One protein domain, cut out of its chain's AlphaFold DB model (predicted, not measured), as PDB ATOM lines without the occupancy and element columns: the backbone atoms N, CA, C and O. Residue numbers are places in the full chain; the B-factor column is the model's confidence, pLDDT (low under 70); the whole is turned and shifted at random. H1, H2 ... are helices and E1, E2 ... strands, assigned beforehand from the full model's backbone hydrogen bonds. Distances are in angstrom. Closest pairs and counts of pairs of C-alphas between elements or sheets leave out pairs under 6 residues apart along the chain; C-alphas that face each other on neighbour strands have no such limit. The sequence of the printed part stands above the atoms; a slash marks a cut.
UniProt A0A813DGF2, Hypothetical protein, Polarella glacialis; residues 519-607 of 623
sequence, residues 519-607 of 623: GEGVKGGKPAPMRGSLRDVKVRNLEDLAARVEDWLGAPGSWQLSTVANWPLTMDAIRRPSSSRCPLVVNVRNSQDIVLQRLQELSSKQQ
ATOM      1  N   GLY A 519      38.437   5.590   4.372       71.44
ATOM      2  CA  GLY A 519      37.287   4.680   4.438       71.44
ATOM      3  C   GLY A 519      37.676   3.211   4.611       71.44
ATOM      4  O   GLY A 519      38.822   2.823   4.368       71.44
ATOM      5  N   GLU A 520      36.715   2.399   5.043       67.81
ATOM      6  CA  GLU A 520      36.826   0.939   5.045       67.81
ATOM      7  C   GLU A 520      36.316   0.420   3.699       67.81
ATOM      8  O   GLU A 520      35.279   0.855   3.213       67.81
ATOM      9  N   GLY A 521      37.075  -0.460   3.046       63.84
ATOM     10  CA  GLY A 521      36.664  -1.003   1.752       63.84
ATOM     11  C   GLY A 521      35.333  -1.748   1.867       63.84
ATOM     12  O   GLY A 521      35.150  -2.547   2.788       63.84
ATOM     13  N   VAL A 522      34.419  -1.513   0.923       63.41
ATOM     14  CA  VAL A 522      33.146  -2.241   0.840       63.41
ATOM     15  C   VAL A 522      33.440  -3.737   0.696       63.41
ATOM     16  O   VAL A 522      34.135  -4.162  -0.232       63.41
ATOM     17  N   LYS A 523      32.924  -4.552   1.624       63.91
ATOM     18  CA  LYS A 523      33.070  -6.014   1.579       63.91
ATOM     19  C   LYS A 523      32.353  -6.551   0.334       63.91
ATOM     20  O   LYS A 523      31.130  -6.543   0.293       63.91
ATOM     21  N   GLY A 524      33.114  -7.009  -0.665       68.62
ATOM     22  CA  GLY A 524      32.588  -7.645  -1.885       68.62
ATOM     23  C   GLY A 524      32.908  -6.939  -3.211       68.62
ATOM     24  O   GLY A 524      32.599  -7.491  -4.262       68.62
ATOM     25  N   GLY A 525      33.542  -5.760  -3.190       64.62
ATOM     26  CA  GLY A 525      34.042  -5.088  -4.400       64.62
ATOM     27  C   GLY A 525      35.457  -5.522  -4.807       64.62
ATOM     28  O   GLY A 525      36.118  -6.278  -4.089       64.62
ATOM     29  N   LYS A 526      35.961  -4.996  -5.939       65.88
ATOM     30  CA  LYS A 526      37.406  -5.025  -6.260       65.88
ATOM     31  C   LYS A 526      38.189  -4.581  -5.013       65.88
ATOM     32  O   LYS A 526      37.701  -3.684  -4.326       65.88
ATOM     33  N   PRO A 527      39.357  -5.176  -4.700       59.03
ATOM     34  CA  PRO A 527      40.078  -4.905  -3.459       59.03
ATOM     35  C   PRO A 527      40.382  -3.409  -3.347       59.03
ATOM     36  O   PRO A 527      41.325  -2.900  -3.955       59.03
ATOM     37  N   ALA A 528      39.541  -2.700  -2.593       58.59
ATOM     38  CA  ALA A 528      39.716  -1.285  -2.352       58.59
ATOM     39  C   ALA A 528      41.032  -1.100  -1.583       58.59
ATOM     40  O   ALA A 528      41.375  -1.929  -0.729       58.59
ATOM     41  N   PRO A 529      41.802  -0.045  -1.885       59.25
ATOM     42  CA  PRO A 529      43.049   0.218  -1.185       59.25
ATOM     43  C   PRO A 529      42.758   0.339   0.322       59.25
ATOM     44  O   PRO A 529      41.881   1.097   0.732       59.25
ATOM     45  N   MET A 530      43.446  -0.468   1.144       59.31
ATOM     46  CA  MET A 530      43.157  -0.588   2.580       59.31
ATOM     47  C   MET A 530      43.158   0.777   3.282       59.31
ATOM     48  O   MET A 530      43.921   1.674   2.915       59.31
ATOM     49  N   ARG A 531      42.340   0.922   4.331       66.12
ATOM     50  CA  ARG A 531      42.315   2.098   5.213       66.12
ATOM     51  C   ARG A 531      43.739   2.475   5.639       66.12
ATOM     52  O   ARG A 531      44.463   1.653   6.192       66.12
ATOM     53  N   GLY A 532      44.145   3.717   5.377       70.94
ATOM     54  CA  GLY A 532      45.493   4.214   5.675       70.94
ATOM     55  C   GLY A 532      46.537   3.983   4.578       70.94
ATOM     56  O   GLY A 532      47.667   4.447   4.727       70.94
ATOM     57  N   SER A 533      46.172   3.336   3.469       80.56
ATOM     58  CA  SER A 533      47.028   3.280   2.287       80.56
ATOM     59  C   SER A 533      47.247   4.679   1.708       80.56
ATOM     60  O   SER A 533      46.354   5.535   1.687       80.56
ATOM     61  N   LEU A 534      48.481   4.903   1.266       81.44
ATOM     62  CA  LEU A 534      48.908   6.119   0.597       81.44
ATOM     63  C   LEU A 534      49.168   5.781  -0.868       81.44
ATOM     64  O   LEU A 534      49.843   4.792  -1.159       81.44
ATOM     65  N   ARG A 535      48.638   6.586  -1.786       81.31
ATOM     66  CA  ARG A 535      48.973   6.500  -3.212       81.31
ATOM     67  C   ARG A 535      49.423   7.855  -3.713       81.31
ATOM     68  O   ARG A 535      48.697   8.831  -3.569       81.31
ATOM     69  N   ASP A 536      50.595   7.887  -4.327       83.19
ATOM     70  CA  ASP A 536      51.114   9.087  -4.965       83.19
ATOM     71  C   ASP A 536      50.675   9.094  -6.428       83.19
ATOM     72  O   ASP A 536      50.900   8.140  -7.172       83.19
ATOM     73  N   VAL A 537      50.008  10.170  -6.831       83.38
ATOM     74  CA  VAL A 537      49.411  10.325  -8.153       83.38
ATOM     75  C   VAL A 537      49.954  11.585  -8.786       83.38
ATOM     76  O   VAL A 537      49.891  12.661  -8.199       83.38
ATOM     77  N   LYS A 538      50.426  11.469 -10.023       83.62
ATOM     78  CA  LYS A 538      50.699  12.632 -10.861       83.62
ATOM     79  C   LYS A 538      49.419  13.053 -11.576       83.62
ATOM     80  O   LYS A 538      48.882  12.272 -12.370       83.62
ATOM     81  N   VAL A 539      48.955  14.266 -11.307       82.81
ATOM     82  CA  VAL A 539      47.749  14.841 -11.914       82.81
ATOM     83  C   VAL A 539      48.116  16.105 -12.685       82.81
ATOM     84  O   VAL A 539      49.047  16.807 -12.298       82.81
ATOM     85  N   ARG A 540      47.442  16.360 -13.811       80.62
ATOM     86  CA  ARG A 540      47.646  17.587 -14.598       80.62
ATOM     87  C   ARG A 540      46.824  18.750 -14.041       80.62
ATOM     88  O   ARG A 540      47.330  19.855 -13.974       80.62
ATOM     89  N   ASN A 541      45.605  18.473 -13.596       77.56
ATOM     90  CA  ASN A 541      44.668  19.398 -12.956       77.56
ATOM     91  C   ASN A 541      44.037  18.692 -11.729       77.56
ATOM     92  O   ASN A 541      44.208  17.488 -11.527       77.56
ATOM     93  N   LEU A 542      43.312  19.418 -10.876       70.06
ATOM     94  CA  LEU A 542      42.583  18.796  -9.758       70.06
ATOM     95  C   LEU A 542      41.302  18.074 -10.209       70.06
ATOM     96  O   LEU A 542      40.821  17.199  -9.497       70.06
ATOM     97  N   GLU A 543      40.772  18.405 -11.385       76.94
ATOM     98  CA  GLU A 543      39.552  17.804 -11.939       76.94
ATOM     99  C   GLU A 543      39.788  16.356 -12.402       76.94
ATOM    100  O   GLU A 543      39.031  15.460 -12.028       76.94
ATOM    101  N   ASP A 544      40.911  16.074 -13.076       81.62
ATOM    102  CA  ASP A 544      41.323  14.714 -13.452       81.62
ATOM    103  C   ASP A 544      41.577  13.844 -12.208       81.62
ATOM    104  O   ASP A 544      41.551  12.614 -12.297       81.62
ATOM    105  N   LEU A 545      41.856  14.448 -11.042       82.38
ATOM    106  CA  LEU A 545      42.050  13.694  -9.802       82.38
ATOM    107  C   LEU A 545      40.748  13.023  -9.372       82.38
ATOM    108  O   LEU A 545      40.790  11.866  -8.967       82.38
ATOM    109  N   ALA A 546      39.618  13.727  -9.466       79.50
ATOM    110  CA  ALA A 546      38.316  13.175  -9.106       79.50
ATOM    111  C   ALA A 546      37.952  11.998 -10.023       79.50
ATOM    112  O   ALA A 546      37.709  10.900  -9.523       79.50
ATOM    113  N   ALA A 547      38.066  12.184 -11.343       81.38
ATOM    114  CA  ALA A 547      37.796  11.134 -12.329       81.38
ATOM    115  C   ALA A 547      38.684   9.891 -12.122       81.38
ATOM    116  O   ALA A 547      38.206   8.760 -12.100       81.38
ATOM    117  N   ARG A 548      39.987  10.083 -11.869       82.56
ATOM    118  CA  ARG A 548      40.910   8.964 -11.601       82.56
ATOM    119  C   ARG A 548      40.623   8.249 -10.285       82.56
ATOM    120  O   ARG A 548      40.831   7.039 -10.192       82.56
ATOM    121  N   VAL A 549      40.198   8.982  -9.256       81.44
ATOM    122  CA  VAL A 549      39.807   8.395  -7.969       81.44
ATOM    123  C   VAL A 549      38.574   7.510  -8.147       81.44
ATOM    124  O   VAL A 549      38.559   6.405  -7.605       81.44
ATOM    125  N   GLU A 550      37.597   7.939  -8.945       79.19
ATOM    126  CA  GLU A 550      36.420   7.134  -9.287       79.19
ATOM    127  C   GLU A 550      36.795   5.867 -10.073       79.19
ATOM    128  O   GLU A 550      36.419   4.765  -9.662       79.19
ATOM    129  N   ASP A 551      37.629   5.992 -11.111       82.19
ATOM    130  CA  ASP A 551      38.114   4.855 -11.910       82.19
ATOM    131  C   ASP A 551      38.849   3.804 -11.059       82.19
ATOM    132  O   ASP A 551      38.690   2.594 -11.254       82.19
ATOM    133  N   TRP A 552      39.665   4.240 -10.090       78.75
ATOM    134  CA  TRP A 552      40.405   3.323  -9.216       78.75
ATOM    135  C   TRP A 552      39.542   2.634  -8.181       78.75
ATOM    136  O   TRP A 552      39.797   1.474  -7.850       78.75
ATOM    137  N   LEU A 553      38.580   3.359  -7.619       73.81
ATOM    138  CA  LEU A 553      37.713   2.824  -6.578       73.81
ATOM    139  C   LEU A 553      36.599   1.961  -7.175       73.81
ATOM    140  O   LEU A 553      36.017   1.153  -6.455       73.81
ATOM    141  N   GLY A 554      36.372   2.049  -8.493       69.19
ATOM    142  CA  GLY A 554      35.549   1.111  -9.256       69.19
ATOM    143  C   GLY A 554      34.073   1.120  -8.861       69.19
ATOM    144  O   GLY A 554      33.345   0.196  -9.219       69.19
ATOM    145  N   ALA A 555      33.652   2.138  -8.115       64.19
ATOM    146  CA  ALA A 555      32.286   2.369  -7.703       64.19
ATOM    147  C   ALA A 555      31.987   3.865  -7.881       64.19
ATOM    148  O   ALA A 555      32.705   4.683  -7.287       64.19
ATOM    149  N   PRO A 556      30.952   4.231  -8.664       60.56
ATOM    150  CA  PRO A 556      30.424   5.585  -8.664       60.56
ATOM    151  C   PRO A 556      29.858   5.848  -7.266       60.56
ATOM    152  O   PRO A 556      28.778   5.390  -6.895       60.56
ATOM    153  N   GLY A 557      30.661   6.506  -6.444       59.50
ATOM    154  CA  GLY A 557      30.346   6.879  -5.078       59.50
ATOM    155  C   GLY A 557      30.686   8.347  -4.906       59.50
ATOM    156  O   GLY A 557      31.601   8.862  -5.540       59.50
ATOM    157  N   SER A 558      29.950   9.040  -4.048       66.06
ATOM    158  CA  SER A 558      30.239  10.424  -3.691       66.06
ATOM    159  C   SER A 558      31.491  10.465  -2.806       66.06
ATOM    160  O   SER A 558      31.434  10.480  -1.575       66.06
ATOM    161  N   TRP A 559      32.662  10.408  -3.438       72.56
ATOM    162  CA  TRP A 559      33.946  10.507  -2.759       72.56
ATOM    163  C   TRP A 559      34.215  11.969  -2.423       72.56
ATOM    164  O   TRP A 559      34.396  12.812  -3.297       72.56
ATOM    165  N   GLN A 560      34.261  12.290  -1.134       76.31
ATOM    166  CA  GLN A 560      34.623  13.628  -0.699       76.31
ATOM    167  C   GLN A 560      36.148  13.734  -0.645       76.31
ATOM    168  O   GLN A 560      36.807  13.122   0.206       76.31
ATOM    169  N   LEU A 561      36.707  14.529  -1.555       75.75
ATOM    170  CA  LEU A 561      38.112  14.916  -1.543       75.75
ATOM    171  C   LEU A 561      38.282  16.075  -0.558       75.75
ATOM    172  O   LEU A 561      37.851  17.196  -0.809       75.75
ATOM    173  N   SER A 562      38.901  15.804   0.588       73.75
ATOM    174  CA  SER A 562      39.273  16.846   1.549       73.75
ATOM    175  C   SER A 562      40.768  17.123   1.431       73.75
ATOM    176  O   SER A 562      41.607  16.291   1.782       73.75
ATOM    177  N   THR A 563      41.112  18.280   0.875       66.25
ATOM    178  CA  THR A 563      42.498  18.724   0.727       66.25
ATOM    179  C   THR A 563      43.054  19.132   2.090       66.25
ATOM    180  O   THR A 563      42.504  19.980   2.788       66.25
ATOM    181  N   VAL A 564      44.171  18.528   2.482       58.94
ATOM    182  CA  VAL A 564      45.009  19.005   3.583       58.94
ATOM    183  C   VAL A 564      46.319  19.441   2.946       58.94
ATOM    184  O   VAL A 564      47.219  18.637   2.698       58.94
ATOM    185  N   ALA A 565      46.399  20.722   2.591       58.25
ATOM    186  CA  ALA A 565      47.637  21.284   2.078       58.25
ATOM    187  C   ALA A 565      48.636  21.423   3.234       58.25
ATOM    188  O   ALA A 565      48.354  22.095   4.228       58.25
ATOM    189  N   ASN A 566      49.815  20.810   3.100       57.22
ATOM    190  CA  ASN A 566      50.945  21.123   3.969       57.22
ATOM    191  C   ASN A 566      51.514  22.468   3.505       57.22
ATOM    192  O   ASN A 566      52.369  22.527   2.624       57.22
ATOM    193  N   TRP A 567      50.993  23.560   4.058       45.94
ATOM    194  CA  TRP A 567      51.526  24.898   3.811       45.94
ATOM    195  C   TRP A 567      52.703  25.191   4.757       45.94
ATOM    196  O   TRP A 567      52.600  24.879   5.946       45.94
ATOM    197  N   PRO A 568      53.801  25.818   4.284       54.03
ATOM    198  CA  PRO A 568      54.015  26.362   2.939       54.03
ATOM    199  C   PRO A 568      54.545  25.351   1.908       54.03
ATOM    200  O   PRO A 568      55.454  24.567   2.179       54.03
ATOM    201  N   LEU A 569      54.014  25.446   0.684       57.47
ATOM    202  CA  LEU A 569      54.478  24.715  -0.497       57.47
ATOM    203  C   LEU A 569      55.831  25.277  -0.957       57.47
ATOM    204  O   LEU A 569      55.893  26.331  -1.589       57.47
ATOM    205  N   THR A 570      56.935  24.610  -0.630       62.22
ATOM    206  CA  THR A 570      58.253  24.976  -1.169       62.22
ATOM    207  C   THR A 570      58.449  24.370  -2.563       62.22
ATOM    208  O   THR A 570      57.973  23.270  -2.841       62.22
ATOM    209  N   MET A 571      59.194  25.049  -3.445       62.22
ATOM    210  CA  MET A 571      59.536  24.533  -4.787       62.22
ATOM    211  C   MET A 571      60.181  23.136  -4.740       62.22
ATOM    212  O   MET A 571      59.956  22.315  -5.627       62.22
ATOM    213  N   ASP A 572      60.938  22.845  -3.680       62.12
ATOM    214  CA  ASP A 572      61.533  21.527  -3.442       62.12
ATOM    215  C   ASP A 572      60.492  20.441  -3.143       62.12
ATOM    216  O   ASP A 572      60.656  19.309  -3.598       62.12
ATOM    217  N   ALA A 573      59.410  20.769  -2.422       61.25
ATOM    218  CA  ALA A 573      58.315  19.833  -2.155       61.25
ATOM    219  C   ALA A 573      57.567  19.473  -3.447       61.25
ATOM    220  O   ALA A 573      57.188  18.323  -3.649       61.25
ATOM    221  N   ILE A 574      57.423  20.436  -4.358       62.97
ATOM    222  CA  ILE A 574      56.763  20.241  -5.654       62.97
ATOM    223  C   ILE A 574      57.637  19.405  -6.602       62.97
ATOM    224  O   ILE A 574      57.128  18.556  -7.331       62.97
ATOM    225  N   ARG A 575      58.964  19.592  -6.562       62.97
ATOM    226  CA  ARG A 575      59.907  18.914  -7.469       62.97
ATOM    227  C   ARG A 575      60.368  17.528  -7.006       62.97
ATOM    228  O   ARG A 575      60.866  16.770  -7.836       62.97
ATOM    229  N   ARG A 576      60.237  17.170  -5.720       62.75
ATOM    230  CA  ARG A 576      60.708  15.879  -5.169       62.75
ATOM    231  C   ARG A 576      59.549  15.002  -4.661       62.75
ATOM    232  O   ARG A 576      59.244  15.036  -3.466       62.75
ATOM    233  N   PRO A 577      58.950  14.156  -5.523       54.53
ATOM    234  CA  PRO A 577      57.778  13.341  -5.177       54.53
ATOM    235  C   PRO A 577      58.038  12.258  -4.117       54.53
ATOM    236  O   PRO A 577      57.107  11.824  -3.449       54.53
ATOM    237  N   SER A 578      59.290  11.840  -3.910       54.75
ATOM    238  CA  SER A 578      59.655  10.779  -2.960       54.75
ATOM    239  C   SER A 578      59.859  11.252  -1.517       54.75
ATOM    240  O   SER A 578      60.101  10.430  -0.633       54.75
ATOM    241  N   SER A 579      59.777  12.556  -1.237       55.16
ATOM    242  CA  SER A 579      59.976  13.041   0.129       55.16
ATOM    243  C   SER A 579      58.723  12.817   0.987       55.16
ATOM    244  O   SER A 579      57.586  12.860   0.516       55.16
ATOM    245  N   SER A 580      58.904  12.634   2.295       57.84
ATOM    246  CA  SER A 580      57.818  12.650   3.289       57.84
ATOM    247  C   SER A 580      57.011  13.962   3.303       57.84
ATOM    248  O   SER A 580      55.986  14.047   3.974       57.84
ATOM    249  N   ARG A 581      57.445  14.970   2.534       55.66
ATOM    250  CA  ARG A 581      56.834  16.287   2.358       55.66
ATOM    251  C   ARG A 581      56.142  16.382   0.997       55.66
ATOM    252  O   ARG A 581      56.452  17.266   0.203       55.66
ATOM    253  N   CYS A 582      55.221  15.459   0.717       58.62
ATOM    254  CA  CYS A 582      54.345  15.613  -0.441       58.62
ATOM    255  C   CYS A 582      53.531  16.916  -0.267       58.62
ATOM    256  O   CYS A 582      52.967  17.124   0.815       58.62
ATOM    257  N   PRO A 583      53.506  17.805  -1.275       63.94
ATOM    258  CA  PRO A 583      52.940  19.150  -1.163       63.94
ATOM    259  C   PRO A 583      51.435  19.141  -0.870       63.94
ATOM    260  O   PRO A 583      50.935  19.977  -0.114       63.94
ATOM    261  N   LEU A 584      50.714  18.164  -1.426       71.62
ATOM    262  CA  LEU A 584      49.269  18.060  -1.298       71.62
ATOM    263  C   LEU A 584      48.885  16.656  -0.834       71.62
ATOM    264  O   LEU A 584      49.069  15.680  -1.563       71.62
ATOM    265  N   VAL A 585      48.341  16.562   0.382       77.50
ATOM    266  CA  VAL A 585      47.714  15.335   0.875       77.50
ATOM    267  C   VAL A 585      46.210  15.489   0.721       77.50
ATOM    268  O   VAL A 585      45.610  16.389   1.306       77.50
ATOM    269  N   VAL A 586      45.584  14.619  -0.065       80.62
ATOM    270  CA  VAL A 586      44.128  14.617  -0.236       80.62
ATOM    271  C   VAL A 586      43.569  13.421   0.506       80.62
ATOM    272  O   VAL A 586      43.860  12.266   0.196       80.62
ATOM    273  N   ASN A 587      42.775  13.711   1.526       81.19
ATOM    274  CA  ASN A 587      42.036  12.704   2.257       81.19
ATOM    275  C   ASN A 587      40.801  12.333   1.437       81.19
ATOM    276  O   ASN A 587      39.903  13.158   1.252       81.19
ATOM    277  N   VAL A 588      40.763  11.088   0.972       80.81
ATOM    278  CA  VAL A 588      39.635  10.528   0.228       80.81
ATOM    279  C   VAL A 588      38.719   9.827   1.224       80.81
ATOM    280  O   VAL A 588      39.142   8.895   1.924       80.81
ATOM    281  N   ARG A 589      37.477  10.300   1.331       80.31
ATOM    282  CA  ARG A 589      36.436   9.702   2.177       80.31
ATOM    283  C   ARG A 589      35.256   9.276   1.323       80.31
ATOM    284  O   ARG A 589      34.819  10.041   0.473       80.31
ATOM    285  N   ASN A 590      34.719   8.091   1.590       79.31
ATOM    286  CA  ASN A 590      33.431   7.699   1.040       79.31
ATOM    287  C   ASN A 590      32.337   8.449   1.809       79.31
ATOM    288  O   ASN A 590      32.187   8.233   3.014       79.31
ATOM    289  N   SER A 591      31.598   9.360   1.174       77.44
ATOM    290  CA  SER A 591      30.519  10.046   1.888       77.44
ATOM    291  C   SER A 591      29.324   9.121   2.141       77.44
ATOM    292  O   SER A 591      28.588   9.352   3.098       77.44
ATOM    293  N   GLN A 592      29.166   8.044   1.357       77.31
ATOM    294  CA  GLN A 592      28.135   7.035   1.602       77.31
ATOM    295  C   GLN A 592      28.357   6.334   2.942       77.31
ATOM    296  O   GLN A 592      27.400   6.170   3.687       77.31
ATOM    297  N   ASP A 593      29.604   6.019   3.311       75.62
ATOM    298  CA  ASP A 593      29.911   5.412   4.617       75.62
ATOM    299  C   ASP A 593      29.522   6.343   5.772       75.62
ATOM    300  O   ASP A 593      28.983   5.895   6.780       75.62
ATOM    301  N   ILE A 594      29.748   7.653   5.621       76.75
ATOM    302  CA  ILE A 594      29.367   8.656   6.627       76.75
ATOM    303  C   ILE A 594      27.842   8.713   6.765       76.75
ATOM    304  O   ILE A 594      27.319   8.759   7.879       76.75
ATOM    305  N   VAL A 595      27.124   8.691   5.640       77.44
ATOM    306  CA  VAL A 595      25.657   8.681   5.625       77.44
ATOM    307  C   VAL A 595      25.118   7.386   6.230       77.44
ATOM    308  O   VAL A 595      24.244   7.448   7.090       77.44
ATOM    309  N   LEU A 596      25.666   6.226   5.862       82.44
ATOM    310  CA  LEU A 596      25.282   4.923   6.409       82.44
ATOM    311  C   LEU A 596      25.554   4.839   7.912       82.44
ATOM    312  O   LEU A 596      24.677   4.425   8.664       82.44
ATOM    313  N   GLN A 597      26.714   5.308   8.373       82.88
ATOM    314  CA  GLN A 597      27.034   5.376   9.798       82.88
ATOM    315  C   GLN A 597      26.043   6.276  10.542       82.88
ATOM    316  O   GLN A 597      25.596   5.944  11.641       82.88
ATOM    317  N   ARG A 598      25.650   7.402   9.934       83.94
ATOM    318  CA  ARG A 598      24.668   8.310  10.527       83.94
ATOM    319  C   ARG A 598      23.262   7.716  10.551       83.94
ATOM    320  O   ARG A 598      22.558   7.893  11.543       83.94
ATOM    321  N   LEU A 599      22.864   7.000   9.502       87.94
ATOM    322  CA  LEU A 599      21.603   6.260   9.453       87.94
ATOM    323  C   LEU A 599      21.569   5.154  10.509       87.94
ATOM    324  O   LEU A 599      20.569   5.017  11.206       87.94
ATOM    325  N   GLN A 600      22.671   4.429  10.699       92.00
ATOM    326  CA  GLN A 600      22.785   3.406  11.737       92.00
ATOM    327  C   GLN A 600      22.696   4.011  13.149       92.00
ATOM    328  O   GLN A 600      21.981   3.484  13.999       92.00
ATOM    329  N   GLU A 601      23.345   5.157  13.395       90.56
ATOM    330  CA  GLU A 601      23.195   5.918  14.646       90.56
ATOM    331  C   GLU A 601      21.745   6.349  14.902       90.56
ATOM    332  O   GLU A 601      21.266   6.281  16.034       90.56
ATOM    333  N   LEU A 602      21.048   6.834  13.868       90.25
ATOM    334  CA  LEU A 602      19.651   7.253  13.980       90.25
ATOM    335  C   LEU A 602      18.726   6.059  14.230       90.25
ATOM    336  O   LEU A 602      17.864   6.148  15.099       90.25
ATOM    337  N   SER A 603      18.955   4.937  13.547       93.69
ATOM    338  CA  SER A 603      18.214   3.692  13.761       93.69
ATOM    339  C   SER A 603      18.389   3.159  15.185       93.69
ATOM    340  O   SER A 603      17.410   2.755  15.803       93.69
ATOM    341  N   SER A 604      19.608   3.199  15.737       93.06
ATOM    342  CA  SER A 604      19.863   2.801  17.129       93.06
ATOM    343  C   SER A 604      19.130   3.711  18.116       93.06
ATOM    344  O   SER A 604      18.508   3.229  19.055       93.06
ATOM    345  N   LYS A 605      19.144   5.031  17.886       94.00
ATOM    346  CA  LYS A 605      18.419   5.990  18.737       94.00
ATOM    347  C   LYS A 605      16.908   5.814  18.663       94.00
ATOM    348  O   LYS A 605      16.230   6.036  19.660       94.00
ATOM    349  N   GLN A 606      16.382   5.445  17.498       95.81
ATOM    350  CA  GLN A 606      14.968   5.132  17.343       95.81
ATOM    351  C   GLN A 606      14.592   3.899  18.174       95.81
ATOM    352  O   GLN A 606      13.635   3.972  18.937       95.81
ATOM    353  N   GLN A 607      15.379   2.820  18.105       96.81
ATOM    354  CA  GLN A 607      15.158   1.622  18.926       96.81
ATOM    355  C   GLN A 607      15.222   1.930  20.430       96.81
ATOM    356  O   GLN A 607      14.352   1.494  21.181       96.81
TER     357      GLN A 607
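AT A GLANCE: This is residues 519 to 607 of the 623 residues of the protein "Hypothetical protein" of Polarella glacialis (UniProt A0A813DGF2). A two-stranded antiparallel ribbon, E2 and E3, makes the middle of a loose, rod-like model, with H1 and E1 loosely gathered near it. E3 leads directly into H3, whose residues 595 to 607 stick out as an arm at one end, while the short H2 lies toward the other. The printed part has 89 residues, with three named helices and three named strands in the order E1, H1, E2, H2, E3, H3, a mixed class. It is loose, with a radius of gyration of the C-alphas of 16.1 A and spans of 55 by 27 by 22 A.

HOW THE PARTS SIT: Strand E1, residues 534 to 539, pairs with no named strand. It is near E3, residues 584 to 590, but apart from E2, residues 559 to 565. In H1, residues 543 to 553, Glu 550 comes closest to E2, its C-alpha 7.8 A from that of Trp 559. H1 and E3 are only just apart, their closest C-alphas 8.5 A from each other. E2 and E3 are antiparallel neighbours at 156 degrees, with N 560 and O 589 at 2.8 A and N 587 and O 562 at 2.8 A, within hydrogen-bond range. H2, residues 571 to 575, and H3, residues 591 to 607, are apart. No helix touches another, and in H1, H2 and H3 every O i to N i+4 pair is within hydrogen-bond range.

IN THESE COORDINATES: E1 begins at C-alpha 534 (48.908, 6.119, 0.597) and is 15.3 A long. H1 measures 16.0 A, E2 18.1 A, H2 6.2 A and E3 19.1 A. H3 measures 24.4 A and ends at C-alpha 607 (15.158, 1.622, 18.926).

THE WHOLE: The C-alphas of Met 571 and Gln 607, the two farthest apart, are 55.3 A from each other. The printed part has no cut, and no link is long. The mean pLDDT of the printed part is 72.6, and residues 520 to 531, 554 to 558 and 563 to 583 are under 70.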